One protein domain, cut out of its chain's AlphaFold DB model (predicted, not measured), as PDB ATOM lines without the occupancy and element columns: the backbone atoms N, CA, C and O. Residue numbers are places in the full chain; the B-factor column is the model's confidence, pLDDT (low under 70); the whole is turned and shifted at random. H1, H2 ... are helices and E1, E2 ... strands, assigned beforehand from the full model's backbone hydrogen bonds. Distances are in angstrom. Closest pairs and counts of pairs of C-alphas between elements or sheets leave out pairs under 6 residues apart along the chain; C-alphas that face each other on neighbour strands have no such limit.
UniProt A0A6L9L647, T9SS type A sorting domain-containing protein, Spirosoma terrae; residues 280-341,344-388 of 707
ATOM      1  N   ASP A 280       3.079  28.162 -18.199       91.56
ATOM      2  CA  ASP A 280       2.939  26.698 -18.223       91.56
ATOM      3  C   ASP A 280       2.407  26.141 -16.893       91.56
ATOM      4  O   ASP A 280       2.005  24.984 -16.816       91.56
ATOM      5  N   GLY A 281       2.410  26.967 -15.844       89.69
ATOM      6  CA  GLY A 281       1.837  26.637 -14.552       89.69
ATOM      7  C   GLY A 281       0.360  26.956 -14.426       89.69
ATOM      8  O   GLY A 281      -0.297  26.298 -13.647       89.69
ATOM      9  N   VAL A 282      -0.199  27.923 -15.154       91.94
ATOM     10  CA  VAL A 282      -1.567  28.410 -14.879       91.94
ATOM     11  C   VAL A 282      -2.592  27.263 -15.011       91.94
ATOM     12  O   VAL A 282      -2.587  26.586 -16.041       91.94
ATOM     13  N   PRO A 283      -3.467  27.014 -14.009       91.06
ATOM     14  CA  PRO A 283      -3.793  27.865 -12.853       91.06
ATOM     15  C   PRO A 283      -3.008  27.585 -11.551       91.06
ATOM     16  O   PRO A 283      -3.350  28.144 -10.513       91.06
ATOM     17  N   HIS A 284      -1.948  26.777 -11.572       93.38
ATOM     18  CA  HIS A 284      -1.035  26.516 -10.445       93.38
ATOM     19  C   HIS A 284       0.412  26.956 -10.765       93.38
ATOM     20  O   HIS A 284       0.628  27.845 -11.593       93.38
ATOM     21  N   TRP A 285       1.427  26.398 -10.096       95.31
ATOM     22  CA  TRP A 285       2.823  26.643 -10.472       95.31
ATOM     23  C   TRP A 285       3.296  25.650 -11.545       95.31
ATOM     24  O   TRP A 285       2.868  24.493 -11.554       95.31
ATOM     25  N   PRO A 286       4.224  26.043 -12.439       95.06
ATOM     26  CA  PRO A 286       4.929  25.069 -13.264       95.06
ATOM     27  C   PRO A 286       5.782  24.169 -12.362       95.06
ATOM     28  O   PRO A 286       6.075  24.523 -11.214       95.06
ATOM     29  N   VAL A 287       6.247  23.035 -12.880       94.88
ATOM     30  CA  VAL A 287       7.148  22.128 -12.159       94.88
ATOM     31  C   VAL A 287       8.417  22.897 -11.765       94.88
ATOM     32  O   VAL A 287       9.245  23.253 -12.611       94.88
ATOM     33  N   SER A 288       8.517  23.251 -10.482       95.69
ATOM     34  CA  SER A 288       9.461  24.250  -9.967       95.69
ATOM     35  C   SER A 288       9.540  24.224  -8.441       95.69
ATOM     36  O   SER A 288       8.698  23.625  -7.777       95.69
ATOM     37  N   ASN A 289      10.506  24.938  -7.865       94.94
ATOM     38  CA  ASN A 289      10.554  25.149  -6.416       94.94
ATOM     39  C   ASN A 289       9.373  25.978  -5.867       94.94
ATOM     40  O   ASN A 289       9.078  25.889  -4.679       94.94
ATOM     41  N   LEU A 290       8.681  26.766  -6.701       95.19
ATOM     42  CA  LEU A 290       7.491  27.517  -6.279       95.19
ATOM     43  C   LEU A 290       6.318  26.575  -5.959       95.19
ATOM     44  O   LEU A 290       5.566  26.818  -5.018       95.19
ATOM     45  N   ALA A 291       6.231  25.451  -6.677       93.50
ATOM     46  CA  ALA A 291       5.211  24.418  -6.502       93.50
ATOM     47  C   ALA A 291       5.320  23.625  -5.182       93.50
ATOM     48  O   ALA A 291       4.474  22.774  -4.910       93.50
ATOM     49  N   ALA A 292       6.339  23.890  -4.356       89.25
ATOM     50  CA  ALA A 292       6.451  23.334  -3.006       89.25
ATOM     51  C   ALA A 292       5.602  24.093  -1.964       89.25
ATOM     52  O   ALA A 292       5.476  23.634  -0.828       89.25
ATOM     53  N   GLY A 293       5.063  25.264  -2.332       89.56
ATOM     54  CA  GLY A 293       4.175  26.074  -1.496       89.56
ATOM     55  C   GLY A 293       2.732  25.566  -1.465       89.56
ATOM     56  O   GLY A 293       2.432  24.448  -1.874       89.56
ATOM     57  N   VAL A 294       1.823  26.423  -0.997       91.75
ATOM     58  CA  VAL A 294       0.390  26.105  -0.846       91.75
ATOM     59  C   VAL A 294      -0.264  25.767  -2.188       91.75
ATOM     60  O   VAL A 294      -1.137  24.897  -2.262       91.75
ATOM     61  N   MET A 295       0.166  26.424  -3.268       91.88
ATOM     62  CA  MET A 295      -0.512  26.300  -4.556       91.88
ATOM     63  C   MET A 295      -0.142  25.047  -5.358       91.88
ATOM     64  O   MET A 295      -0.853  24.722  -6.299       91.88
ATOM     65  N   GLY A 296       0.924  24.317  -5.021       90.75
ATOM     66  CA  GLY A 296       1.274  23.097  -5.758       90.75
ATOM     67  C   GLY A 296       1.641  23.315  -7.235       90.75
ATOM     68  O   GLY A 296       1.816  24.445  -7.696       90.75
ATOM     69  N   LEU A 297       1.782  22.210  -7.977       90.75
ATOM     70  CA  LEU A 297       2.043  22.195  -9.422       90.75
ATOM     71  C   LEU A 297       0.750  22.101 -10.236       90.75
ATOM     72  O   LEU A 297      -0.249  21.594  -9.737       90.75
ATOM     73  N   SER A 298       0.794  22.495 -11.507       89.56
ATOM     74  CA  SER A 298      -0.291  22.240 -12.464       89.56
ATOM     75  C   SER A 298      -0.114  20.907 -13.170       89.56
ATOM     76  O   SER A 298       0.919  20.642 -13.791       89.56
ATOM     77  N   ILE A 299      -1.123  20.045 -13.057       83.06
ATOM     78  CA  ILE A 299      -1.150  18.755 -13.737       83.06
ATOM     79  C   ILE A 299      -1.520  18.999 -15.201       83.06
ATOM     80  O   ILE A 299      -2.646  19.387 -15.534       83.06
ATOM     81  N   GLN A 300      -0.559  18.749 -16.093       78.38
ATOM     82  CA  GLN A 300      -0.753  18.947 -17.525       78.38
ATOM     83  C   GLN A 300      -1.946  18.146 -18.064       78.38
ATOM     84  O   GLN A 300      -2.136  16.973 -17.748       78.38
ATOM     85  N   GLY A 301      -2.743  18.797 -18.911       75.12
ATOM     86  CA  GLY A 301      -3.914  18.208 -19.564       75.12
ATOM     87  C   GLY A 301      -5.214  18.288 -18.756       75.12
ATOM     88  O   GLY A 301      -6.276  18.293 -19.373       75.12
ATOM     89  N   SER A 302      -5.159  18.407 -17.424       74.44
ATOM     90  CA  SER A 302      -6.356  18.565 -16.579       74.44
ATOM     91  C   SER A 302      -6.510  19.965 -15.981       74.44
ATOM     92  O   SER A 302      -7.631  20.362 -15.677       74.44
ATOM     93  N   GLY A 303      -5.406  20.702 -15.792       74.69
ATOM     94  CA  GLY A 303      -5.409  21.989 -15.082       74.69
ATOM     95  C   GLY A 303      -5.709  21.861 -13.583       74.69
ATOM     96  O   GLY A 303      -5.937  22.867 -12.918       74.69
ATOM     97  N   ALA A 304      -5.738  20.634 -13.053       78.81
ATOM     98  CA  ALA A 304      -5.889  20.375 -11.628       78.81
ATOM     99  C   ALA A 304      -4.563  20.605 -10.892       78.81
ATOM    100  O   ALA A 304      -3.483  20.414 -11.459       78.81
ATOM    101  N   GLY A 305      -4.659  20.958  -9.611       81.12
ATOM    102  CA  GLY A 305      -3.493  21.075  -8.744       81.12
ATOM    103  C   GLY A 305      -2.869  19.709  -8.470       81.12
ATOM    104  O   GLY A 305      -3.550  18.688  -8.455       81.12
ATOM    105  N   GLY A 306      -1.562  19.689  -8.255       80.75
ATOM    106  CA  GLY A 306      -0.804  18.509  -7.867       80.75
ATOM    107  C   GLY A 306       0.304  18.850  -6.880       80.75
ATOM    108  O   GLY A 306       0.642  20.010  -6.646       80.75
ATOM    109  N   GLN A 307       0.919  17.823  -6.300       80.06
ATOM    110  CA  GLN A 307       1.993  18.012  -5.329       80.06
ATOM    111  C   GLN A 307       3.369  18.090  -5.980       80.06
ATOM    112  O   GLN A 307       3.740  17.212  -6.760       80.06
ATOM    113  N   PHE A 308       4.177  19.056  -5.539       88.94
ATOM    114  CA  PHE A 308       5.615  19.076  -5.807       88.94
ATOM    115  C   PHE A 308       6.439  19.353  -4.537       88.94
ATOM    116  O   PHE A 308       7.046  20.413  -4.393       88.94
ATOM    117  N   PRO A 309       6.473  18.413  -3.579       86.25
ATOM    118  CA  PRO A 309       6.971  18.658  -2.229       86.25
ATOM    119  C   PRO A 309       8.498  18.496  -2.164       86.25
ATOM    120  O   PRO A 309       8.999  17.684  -1.387       86.25
ATOM    121  N   TYR A 310       9.247  19.205  -3.009       90.88
ATOM    122  CA  TYR A 310      10.706  19.107  -3.064       90.88
ATOM    123  C   TYR A 310      11.371  20.430  -2.700       90.88
ATOM    124  O   TYR A 310      11.119  21.464  -3.315       90.88
ATOM    125  N   ASN A 311      12.285  20.360  -1.737       91.06
ATOM    126  CA  ASN A 311      13.216  21.430  -1.424       91.06
ATOM    127  C   ASN A 311      14.402  21.363  -2.386       91.06
ATOM    128  O   ASN A 311      14.989  20.299  -2.592       91.06
ATOM    129  N   PHE A 312      14.768  22.508  -2.952       94.50
ATOM    130  CA  PHE A 312      15.881  22.627  -3.885       94.50
ATOM    131  C   PHE A 312      17.102  23.125  -3.119       94.50
ATOM    132  O   PHE A 312      17.103  24.243  -2.610       94.50
ATOM    133  N   THR A 313      18.148  22.306  -3.057       95.38
ATOM    134  CA  THR A 313      19.442  22.688  -2.487       95.38
ATOM    135  C   THR A 313      20.441  22.870  -3.619       95.38
ATOM    136  O   THR A 313      20.713  21.927  -4.361       95.38
ATOM    137  N   GLU A 314      20.997  24.068  -3.769       95.75
ATOM    138  CA  GLU A 314      22.059  24.298  -4.750       95.75
ATOM    139  C   GLU A 314      23.317  23.492  -4.390       95.75
ATOM    140  O   GLU A 314      23.738  23.426  -3.235       95.75
ATOM    141  N   THR A 315      23.917  22.856  -5.393       95.50
ATOM    142  CA  THR A 315      25.184  22.129  -5.301       95.50
ATOM    143  C   THR A 315      26.175  22.685  -6.321       95.50
ATOM    144  O   THR A 315      25.818  23.465  -7.206       95.50
ATOM    145  N   ALA A 316      27.436  22.247  -6.249       93.12
ATOM    146  CA  ALA A 316      28.457  22.641  -7.223       93.12
ATOM    147  C   ALA A 316      28.073  22.297  -8.678       93.12
ATOM    148  O   ALA A 316      28.483  22.992  -9.605       93.12
ATOM    149  N   THR A 317      27.287  21.237  -8.886       89.94
ATOM    150  CA  THR A 317      26.956  20.700 -10.214       89.94
ATOM    151  C   THR A 317      25.506  20.940 -10.638       89.94
ATOM    152  O   THR A 317      25.165  20.701 -11.799       89.94
ATOM    153  N   GLY A 318      24.631  21.418  -9.747       96.12
ATOM    154  CA  GLY A 318      23.196  21.426 -10.011       96.12
ATOM    155  C   GLY A 318      22.326  21.823  -8.825       96.12
ATOM    156  O   GLY A 318      22.759  22.540  -7.929       96.12
ATOM    157  N   TYR A 319      21.093  21.327  -8.826       97.50
ATOM    158  CA  TYR A 319      20.178  21.399  -7.692       97.50
ATOM    159  C   TYR A 319      19.843  19.985  -7.228       97.50
ATOM    160  O   TYR A 319      19.411  19.147  -8.023       97.50
ATOM    161  N   ARG A 320      20.056  19.716  -5.940       96.56
ATOM    162  CA  ARG A 320      19.596  18.504  -5.266       96.56
ATOM    163  C   ARG A 320      18.156  18.709  -4.814       96.56
ATOM    164  O   ARG A 320      17.864  19.716  -4.173       96.56
ATOM    165  N   LEU A 321      17.281  17.767  -5.143       95.56
ATOM    166  CA  LEU A 321      15.878  17.780  -4.743       95.56
ATOM    167  C   LEU A 321      15.675  16.815  -3.577       95.56
ATOM    168  O   LEU A 321      15.810  15.602  -3.733       95.56
ATOM    169  N   ASP A 322      15.332  17.359  -2.416       92.19
ATOM    170  CA  ASP A 322      15.051  16.600  -1.199       92.19
ATOM    171  C   ASP A 322      13.556  16.673  -0.886       92.19
ATOM    172  O   ASP A 322      12.965  17.754  -0.905       92.19
ATOM    173  N   ARG A 323      12.917  15.532  -0.610       87.44
ATOM    174  CA  ARG A 323      11.475  15.499  -0.341       87.44
ATOM    175  C   ARG A 323      11.174  16.129   1.022       87.44
ATOM    176  O   ARG A 323      11.773  15.751   2.027       87.44
ATOM    177  N   ALA A 324      10.237  17.071   1.055       80.50
ATOM    178  CA  ALA A 324       9.775  17.711   2.279       80.50
ATOM    179  C   ALA A 324       9.004  16.726   3.177       80.50
ATOM    180  O   ALA A 324       8.384  15.771   2.699       80.50
ATOM    181  N   SER A 325       9.052  16.971   4.492       73.19
ATOM    182  CA  SER A 325       8.316  16.182   5.483       73.19
ATOM    183  C   SER A 325       6.810  16.272   5.262       73.19
ATOM    184  O   SER A 325       6.277  17.317   4.898       73.19
ATOM    185  N   ALA A 326       6.126  15.172   5.556       68.19
ATOM    186  CA  ALA A 326       4.687  15.058   5.447       68.19
ATOM    187  C   ALA A 326       3.890  15.468   6.691       68.19
ATOM    188  O   ALA A 326       2.663  15.431   6.686       68.19
ATOM    189  N   ALA A 327       4.574  15.822   7.774       66.56
ATOM    190  CA  ALA A 327       3.913  16.117   9.039       66.56
ATOM    191  C   ALA A 327       3.261  17.513   9.079       66.56
ATOM    192  O   ALA A 327       2.346  17.735   9.870       66.56
ATOM    193  N   GLU A 328       3.703  18.448   8.232       69.19
ATOM    194  CA  GLU A 328       3.266  19.847   8.263       69.19
ATOM    195  C   GLU A 328       2.801  20.339   6.898       69.19
ATOM    196  O   GLU A 328       3.492  20.147   5.896       69.19
ATOM    197  N   ALA A 329       1.657  21.028   6.870       81.69
ATOM    198  CA  ALA A 329       1.190  21.729   5.680       81.69
ATOM    199  C   ALA A 329       2.208  22.794   5.225       81.69
ATOM    200  O   ALA A 329       2.866  23.425   6.074       81.69
ATOM    201  N   PRO A 330       2.340  23.037   3.908       86.94
ATOM    202  CA  PRO A 330       3.125  24.161   3.420       86.94
ATOM    203  C   PRO A 330       2.528  25.495   3.903       86.94
ATOM    204  O   PRO A 330       1.350  25.603   4.234       86.94
ATOM    205  N   ALA A 331       3.377  26.517   3.978       92.50
ATOM    206  CA  ALA A 331       2.966  27.910   4.149       92.50
ATOM    207  C   ALA A 331       3.139  28.647   2.815       92.50
ATOM    208  O   ALA A 331       3.829  28.139   1.924       92.50
ATOM    209  N   TYR A 332       2.552  29.838   2.679       96.25
ATOM    210  CA  TYR A 332       2.752  30.632   1.471       96.25
ATOM    211  C   TYR A 332       4.230  31.010   1.325       96.25
ATOM    212  O   TYR A 332       4.845  31.558   2.245       96.25
ATOM    213  N   ASN A 333       4.811  30.719   0.164       95.50
ATOM    214  CA  ASN A 333       6.198  31.063  -0.134       95.50
ATOM    215  C   ASN A 333       6.349  32.570  -0.446       95.50
ATOM    216  O   ASN A 333       5.370  33.303  -0.576       95.50
ATOM    217  N   GLN A 334       7.582  33.071  -0.578       97.75
ATOM    218  CA  GLN A 334       7.827  34.509  -0.790       97.75
ATOM    219  C   GLN A 334       7.172  35.063  -2.073       97.75
ATOM    220  O   GLN A 334       6.700  36.198  -2.076       97.75
ATOM    221  N   TRP A 335       7.088  34.274  -3.148       97.94
ATOM    222  CA  TRP A 335       6.433  34.702  -4.389       97.94
ATOM    223  C   TRP A 335       4.915  34.796  -4.213       97.94
ATOM    224  O   TRP A 335       4.305  35.781  -4.624       97.94
ATOM    225  N   GLU A 336       4.324  33.808  -3.542       98.00
ATOM    226  CA  GLU A 336       2.905  33.788  -3.174       98.00
ATOM    227  C   GLU A 336       2.561  34.988  -2.277       98.00
ATOM    228  O   GLU A 336       1.662  35.764  -2.594       98.00
ATOM    229  N   LEU A 337       3.349  35.228  -1.223       98.56
ATOM    230  CA  LEU A 337       3.181  36.372  -0.323       98.56
ATOM    231  C   LEU A 337       3.330  37.719  -1.044       98.56
ATOM    232  O   LEU A 337       2.605  38.660  -0.715       98.56
ATOM    233  N   TYR A 338       4.240  37.840  -2.016       98.44
ATOM    234  CA  TYR A 338       4.356  39.048  -2.835       98.44
ATOM    235  C   TYR A 338       3.091  39.276  -3.667       98.44
ATOM    236  O   TYR A 338       2.537  40.374  -3.626       98.44
ATOM    237  N   LEU A 339       2.585  38.248  -4.357       98.19
ATOM    238  CA  LEU A 339       1.365  38.335  -5.174       98.19
ATOM    239  C   LEU A 339       0.120  38.649  -4.332       98.19
ATOM    240  O   LEU A 339      -0.720  39.452  -4.738       98.19
ATOM    241  N   MET A 340       0.045  38.122  -3.110       98.50
ATOM    242  CA  MET A 340      -0.984  38.477  -2.125       98.50
ATOM    243  C   MET A 340      -0.809  39.895  -1.554       98.50
ATOM    244  O   MET A 340      -1.718  40.435  -0.928       98.50
ATOM    245  N   GLY A 341       0.343  40.537  -1.775       98.31
ATOM    246  CA  GLY A 341       0.657  41.870  -1.259       98.31
ATOM    247  C   GLY A 341       1.037  41.897   0.198       98.31
ATOM    248  O   GLY A 341       0.813  42.908   0.859       98.31
ATOM    249  N   PRO A 344       6.848  43.222   0.238       98.19
ATOM    250  CA  PRO A 344       7.345  43.945  -0.929       98.19
ATOM    251  C   PRO A 344       8.246  43.051  -1.797       98.19
ATOM    252  O   PRO A 344       8.789  42.053  -1.330       98.19
ATOM    253  N   ALA A 345       8.462  43.441  -3.058       97.81
ATOM    254  CA  ALA A 345       9.354  42.710  -3.965       97.81
ATOM    255  C   ALA A 345      10.793  42.598  -3.422       97.81
ATOM    256  O   ALA A 345      11.457  41.601  -3.669       97.81
ATOM    257  N   SER A 346      11.259  43.585  -2.647       97.44
ATOM    258  CA  SER A 346      12.588  43.576  -2.013       97.44
ATOM    259  C   SER A 346      12.810  42.411  -1.050       97.44
ATOM    260  O   SER A 346      13.953  42.028  -0.823       97.44
ATOM    261  N   ASP A 347      11.733  41.846  -0.503       98.12
ATOM    262  CA  ASP A 347      11.794  40.772   0.490       98.12
ATOM    263  C   ASP A 347      11.718  39.384  -0.173       98.12
ATOM    264  O   ASP A 347      11.840  38.357   0.499       98.12
ATOM    265  N   VAL A 348      11.538  39.332  -1.501       98.31
ATOM    266  CA  VAL A 348      11.588  38.091  -2.279       98.31
ATOM    267  C   VAL A 348      13.034  37.801  -2.675       98.31
ATOM    268  O   VAL A 348      13.547  38.276  -3.686       98.31
ATOM    269  N   THR A 349      13.682  36.987  -1.853       96.62
ATOM    270  CA  THR A 349      15.092  36.584  -1.992       96.62
ATOM    271  C   THR A 349      15.268  35.253  -2.721       96.62
ATOM    272  O   THR A 349      16.302  35.025  -3.346       96.62
ATOM    273  N   THR A 350      14.262  34.375  -2.680       95.00
ATOM    274  CA  THR A 350      14.339  33.055  -3.315       95.00
ATOM    275  C   THR A 350      14.089  33.158  -4.824       95.00
ATOM    276  O   THR A 350      13.033  33.660  -5.223       95.00
ATOM    277  N   PRO A 351      14.990  32.663  -5.694       96.88
ATOM    278  CA  PRO A 351      14.745  32.632  -7.132       96.88
ATOM    279  C   PRO A 351      13.705  31.564  -7.503       96.88
ATOM    280  O   PRO A 351      13.607  30.518  -6.859       96.88
ATOM    281  N   ALA A 352      12.962  31.798  -8.583       97.56
ATOM    282  CA  ALA A 352      12.129  30.781  -9.212       97.56
ATOM    283  C   ALA A 352      13.014  29.868 -10.071       97.56
ATOM    284  O   ALA A 352      13.586  30.315 -11.065       97.56
ATOM    285  N   ILE A 353      13.130  28.599  -9.686       97.69
ATOM    286  CA  ILE A 353      13.884  27.553 -10.382       97.69
ATOM    287  C   ILE A 353      12.864  26.632 -11.049       97.69
ATOM    288  O   ILE A 353      12.229  25.809 -10.389       97.69
ATOM    289  N   ILE A 354      12.682  26.804 -12.357       97.56
ATOM    290  CA  ILE A 354      11.613  26.172 -13.136       97.56
ATOM    291  C   ILE A 354      12.231  25.143 -14.075       97.56
ATOM    292  O   ILE A 354      13.154  25.473 -14.822       97.56
ATOM    293  N   PHE A 355      11.740  23.902 -14.062       97.38
ATOM    294  CA  PHE A 355      12.196  22.888 -15.012       97.38
ATOM    295  C   PHE A 355      11.908  23.329 -16.452       97.38
ATOM    296  O   PHE A 355      10.848  23.868 -16.754       97.38
ATOM    297  N   LYS A 356      12.843  23.096 -17.373       96.31
ATOM    298  CA  LYS A 356      12.571  23.306 -18.805       96.31
ATOM    299  C   LYS A 356      11.616  22.252 -19.349       96.31
ATOM    300  O   LYS A 356      10.750  22.568 -20.155       96.31
ATOM    301  N   ASP A 357      11.787  21.015 -18.895       94.81
ATOM    302  CA  ASP A 357      10.876  19.920 -19.192       94.81
ATOM    303  C   ASP A 357       9.747  19.908 -18.153       94.81
ATOM    304  O   ASP A 357       9.954  19.574 -16.990       94.81
ATOM    305  N   GLN A 358       8.551  20.312 -18.572       92.94
ATOM    306  CA  GLN A 358       7.356  20.319 -17.725       92.94
ATOM    307  C   GLN A 358       6.635  18.959 -17.697       92.94
ATOM    308  O   GLN A 358       5.634  18.810 -17.004       92.94
ATOM    309  N   THR A 359       7.148  17.962 -18.428       90.25
ATOM    310  CA  THR A 359       6.584  16.606 -18.523       90.25
ATOM    311  C   THR A 359       7.338  15.581 -17.676       90.25
ATOM    312  O   THR A 359       7.046  14.386 -17.744       90.25
ATOM    313  N   ILE A 360       8.307  16.028 -16.867       89.44
ATOM    314  CA  ILE A 360       9.117  15.131 -16.043       89.44
ATOM    315  C   ILE A 360       8.255  14.276 -15.112       89.44
ATOM    316  O   ILE A 360       7.243  14.722 -14.568       89.44
ATOM    317  N   ASN A 361       8.713  13.051 -14.852       85.62
ATOM    318  CA  ASN A 361       8.122  12.229 -13.807       85.62
ATOM    319  C   ASN A 361       8.338  12.896 -12.437       85.62
ATOM    320  O   ASN A 361       9.469  13.031 -11.970       85.62
ATOM    321  N   THR A 362       7.245  13.287 -11.788       85.06
ATOM    322  CA  THR A 362       7.251  13.997 -10.502       85.06
ATOM    323  C   THR A 362       7.522  13.078  -9.302       85.06
ATOM    324  O   THR A 362       7.781  13.560  -8.193       85.06
ATOM    325  N   ALA A 363       7.554  11.756  -9.509       86.06
ATOM    326  CA  ALA A 363       8.044  10.773  -8.544       86.06
ATOM    327  C   ALA A 363       9.586  10.727  -8.531       86.06
ATOM    328  O   ALA A 363      10.215   9.750  -8.939       86.06
ATOM    329  N   ILE A 364      10.200  11.819  -8.076       89.44
ATOM    330  CA  ILE A 364      11.649  12.001  -8.002       89.44
ATOM    331  C   ILE A 364      12.175  11.386  -6.697       89.44
ATOM    332  O   ILE A 364      11.677  11.671  -5.607       89.44
ATOM    333  N   ALA A 365      13.216  10.555  -6.782       91.50
ATOM    334  CA  ALA A 365      13.866  10.022  -5.588       91.50
ATOM    335  C   ALA A 365      14.530  11.158  -4.785       91.50
ATOM    336  O   ALA A 365      15.257  11.980  -5.348       91.50
ATOM    337  N   SER A 366      14.306  11.203  -3.468       92.19
ATOM    338  CA  SER A 366      14.926  12.219  -2.605       92.19
ATOM    339  C   SER A 366      16.454  12.147  -2.689       92.19
ATOM    340  O   SER A 366      17.026  11.060  -2.654       92.19
ATOM    341  N   GLY A 367      17.111  13.300  -2.789       94.06
ATOM    342  CA  GLY A 367      18.557  13.414  -2.968       94.06
ATOM    343  C   GLY A 367      19.018  13.394  -4.430       94.06
ATOM    344  O   GLY A 367      20.214  13.539  -4.684       94.06
ATOM    345  N   THR A 368      18.105  13.253  -5.400       96.44
ATOM    346  CA  THR A 368      18.448  13.325  -6.832       96.44
ATOM    347  C   THR A 368      19.003  14.705  -7.182       96.44
ATOM    348  O   THR A 368      18.431  15.724  -6.793       96.44
ATOM    349  N   VAL A 369      20.102  14.748  -7.942       97.06
ATOM    350  CA  VAL A 369      20.728  15.993  -8.414       97.06
ATOM    351  C   VAL A 369      20.456  16.180  -9.901       97.06
ATOM    352  O   VAL A 369      20.824  15.332 -10.712       97.06
ATOM    353  N   PHE A 370      19.867  17.317 -10.261       97.62
ATOM    354  CA  PHE A 370      19.671  17.733 -11.649       97.62
ATOM    355  C   PHE A 370      20.669  18.835 -12.020       97.62
ATOM    356  O   PHE A 370      20.865  19.757 -11.222       97.62
ATOM    357  N   PRO A 371      21.292  18.796 -13.211       97.62
ATOM    358  CA  PRO A 371      22.229  19.833 -13.627       97.62
ATOM    359  C   PRO A 371      21.516  21.179 -13.808       97.62
ATOM    360  O   PRO A 371      20.349  21.230 -14.196       97.62
ATOM    361  N   LYS A 372      22.223  22.300 -13.597       96.00
ATOM    362  CA  LYS A 372      21.640  23.653 -13.756       96.00
ATOM    363  C   LYS A 372      21.024  23.883 -15.144       96.00
ATOM    364  O   LYS A 372      20.065  24.634 -15.278       96.00
ATOM    365  N   THR A 373      21.541  23.207 -16.171       96.94
ATOM    366  CA  THR A 373      21.043  23.277 -17.552       96.94
ATOM    367  C   THR A 373      19.605  22.778 -17.716       96.94
ATOM    368  O   THR A 373      18.947  23.200 -18.672       96.94
ATOM    369  N   SER A 374      19.095  21.962 -16.784       97.69
ATOM    370  CA  SER A 374      17.708  21.477 -16.749       97.69
ATOM    371  C   SER A 374      16.683  22.556 -16.384       97.69
ATOM    372  O   SER A 374      15.485  22.315 -16.528       97.69
ATOM    373  N   PHE A 375      17.124  23.738 -15.942       97.81
ATOM    374  CA  PHE A 375      16.253  24.765 -15.375       97.81
ATOM    375  C   PHE A 375      16.356  26.107 -16.097       97.81
ATOM    376  O   PHE A 375      17.393  26.459 -16.661       97.81
ATOM    377  N   ASN A 376      15.271  26.872 -16.027       97.69
ATOM    378  CA  ASN A 376      15.286  28.323 -16.151       97.69
ATOM    379  C   ASN A 376      15.253  28.933 -14.742       97.69
ATOM    380  O   ASN A 376      14.574  28.411 -13.855       97.69
ATOM    381  N   THR A 377      15.971  30.037 -14.533       97.00
ATOM    382  CA  THR A 377      16.026  30.725 -13.237       97.00
ATOM    383  C   THR A 377      15.607  32.178 -13.393       97.00
ATOM    384  O   THR A 377      16.161  32.890 -14.228       97.00
ATOM    385  N   TYR A 378      14.646  32.612 -12.580       98.12
ATOM    386  CA  TYR A 378      14.108  33.970 -12.612       98.12
ATOM    387  C   TYR A 378      14.081  34.594 -11.219       98.12
ATOM    388  O   TYR A 378      13.864  33.922 -10.211       98.12
ATOM    389  N   SER A 379      14.277  35.906 -11.172       97.81
ATOM    390  CA  SER A 379      14.103  36.734  -9.978       97.81
ATOM    391  C   SER A 379      12.728  37.399  -9.969       97.81
ATOM    392  O   SER A 379      12.061  37.500 -11.003       97.81
ATOM    393  N   ILE A 380      12.334  37.943  -8.819       97.75
ATOM    394  CA  ILE A 380      11.105  38.734  -8.717       97.75
ATOM    395  C   ILE A 380      11.129  39.972  -9.627       97.75
ATOM    396  O   ILE A 380      10.098  40.374 -10.159       97.75
ATOM    397  N   THR A 381      12.308  40.545  -9.893       97.56
ATOM    398  CA  THR A 381      12.475  41.669 -10.824       97.56
ATOM    399  C   THR A 381      12.100  41.276 -12.251       97.56
ATOM    400  O   THR A 381      11.511  42.083 -12.966       97.56
ATOM    401  N   ASN A 382      12.367  40.029 -12.662       97.94
ATOM    402  CA  ASN A 382      11.916  39.533 -13.963       97.94
ATOM    403  C   ASN A 382      10.386  39.481 -14.037       97.94
ATOM    404  O   ASN A 382       9.821  39.832 -15.071       97.94
ATOM    405  N   LEU A 383       9.715  39.090 -12.947       97.44
ATOM    406  CA  LEU A 383       8.256  39.127 -12.877       97.44
ATOM    407  C   LEU A 383       7.730  40.564 -12.952       97.44
ATOM    408  O   LEU A 383       6.849  40.834 -13.759       97.44
ATOM    409  N   VAL A 384       8.290  41.490 -12.170       97.56
ATOM    410  CA  VAL A 384       7.883  42.907 -12.182       97.56
ATOM    411  C   VAL A 384       8.061  43.533 -13.567       97.56
ATOM    412  O   VAL A 384       7.206  44.297 -14.006       97.56
ATOM    413  N   ALA A 385       9.135  43.190 -14.282       97.38
ATOM    414  CA  ALA A 385       9.352  43.655 -15.649       97.38
ATOM    415  C   ALA A 385       8.316  43.091 -16.640       97.38
ATOM    416  O   ALA A 385       7.934  43.788 -17.576       97.38
ATOM    417  N   ALA A 386       7.858  41.850 -16.441       96.31
ATOM    418  CA  ALA A 386       6.920  41.179 -17.340       96.31
ATOM    419  C   ALA A 386       5.442  41.503 -17.050       96.31
ATOM    420  O   ALA A 386       4.661  41.684 -17.979       96.31
ATOM    421  N   ALA A 387       5.050  41.555 -15.777       96.06
ATOM    422  CA  ALA A 387       3.663  41.714 -15.334       96.06
ATOM    423  C   ALA A 387       3.339  43.126 -14.812       96.06
ATOM    424  O   ALA A 387       2.173  43.445 -14.582       96.06
ATOM    425  N   GLY A 388       4.357  43.969 -14.621       97.00
ATOM    426  CA  GLY A 388       4.246  45.229 -13.895       97.00
ATOM    427  C   GLY A 388       4.426  45.053 -12.384       97.00
ATOM    428  O   GLY A 388       4.401  43.948 -11.838       97.00
TER     429      GLY A 388
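AT A GLANCE: This is residues 280 to 341 and 344 to 388 of the 707 residues of the protein "T9SS type A sorting domain-containing protein" of Spirosoma terrae (UniProt A0A6L9L647). With little regular structure, this is a rounded body, mostly loops, around short helix H1, with sheet E1-E2-E4 towards one end, H2 and H3 at the other, and ribbon E3-E5 between. The 107 printed residues include three named helices and five strands, H1 E1 E2 H2 E3 E4 E5 H3; both sheets are antiparallel. The class is mixed, with 41 residues in named elements; it is compact, radius of gyration of the C-alphas 13.5 A, spans 36 by 33 by 29 A.

HOW THE PARTS SIT: Start at E2, residues 318 to 323: it forms a hairpin with E1, residues 310 to 314 (N 311 to O 322, 2.8 A), and is antiparallel to E4, residues 368 to 371 (N 319 to O 370, 2.9 A). H1, residues 289 to 292, only grazes this sheet. E3, residues 352 to 355, is antiparallel to E5, residues 375 to 378 (N 354 to O 376, 2.9 A). H2, residues 334 to 339, is close but not clearly touching H3, residues 380 to 387; their closest C-alphas, Trp 335 and Ile 380, are 7.5 A apart. Both have every O i to N i+4 pair within hydrogen-bond range; H1 is too short for one.

IN THESE COORDINATES: Find C-alpha 289, where H1 begins, at (10.554, 25.149, -6.416); E2 spans 16.3 A from first to last C-alpha, and H3, 10.4 A long, ends at C-alpha 387, at (3.663, 41.714, -15.334).

THE WHOLE: The farthest C-alphas, Ala 365 and Gly 388, are 37.4 A apart. Links H1 to E1 and E3 to E4 are long. Residues 342 to 343 are not printed; C-alphas 341 and 344 are 7.0 A apart. Residues 326 to 328 have pLDDT under 70.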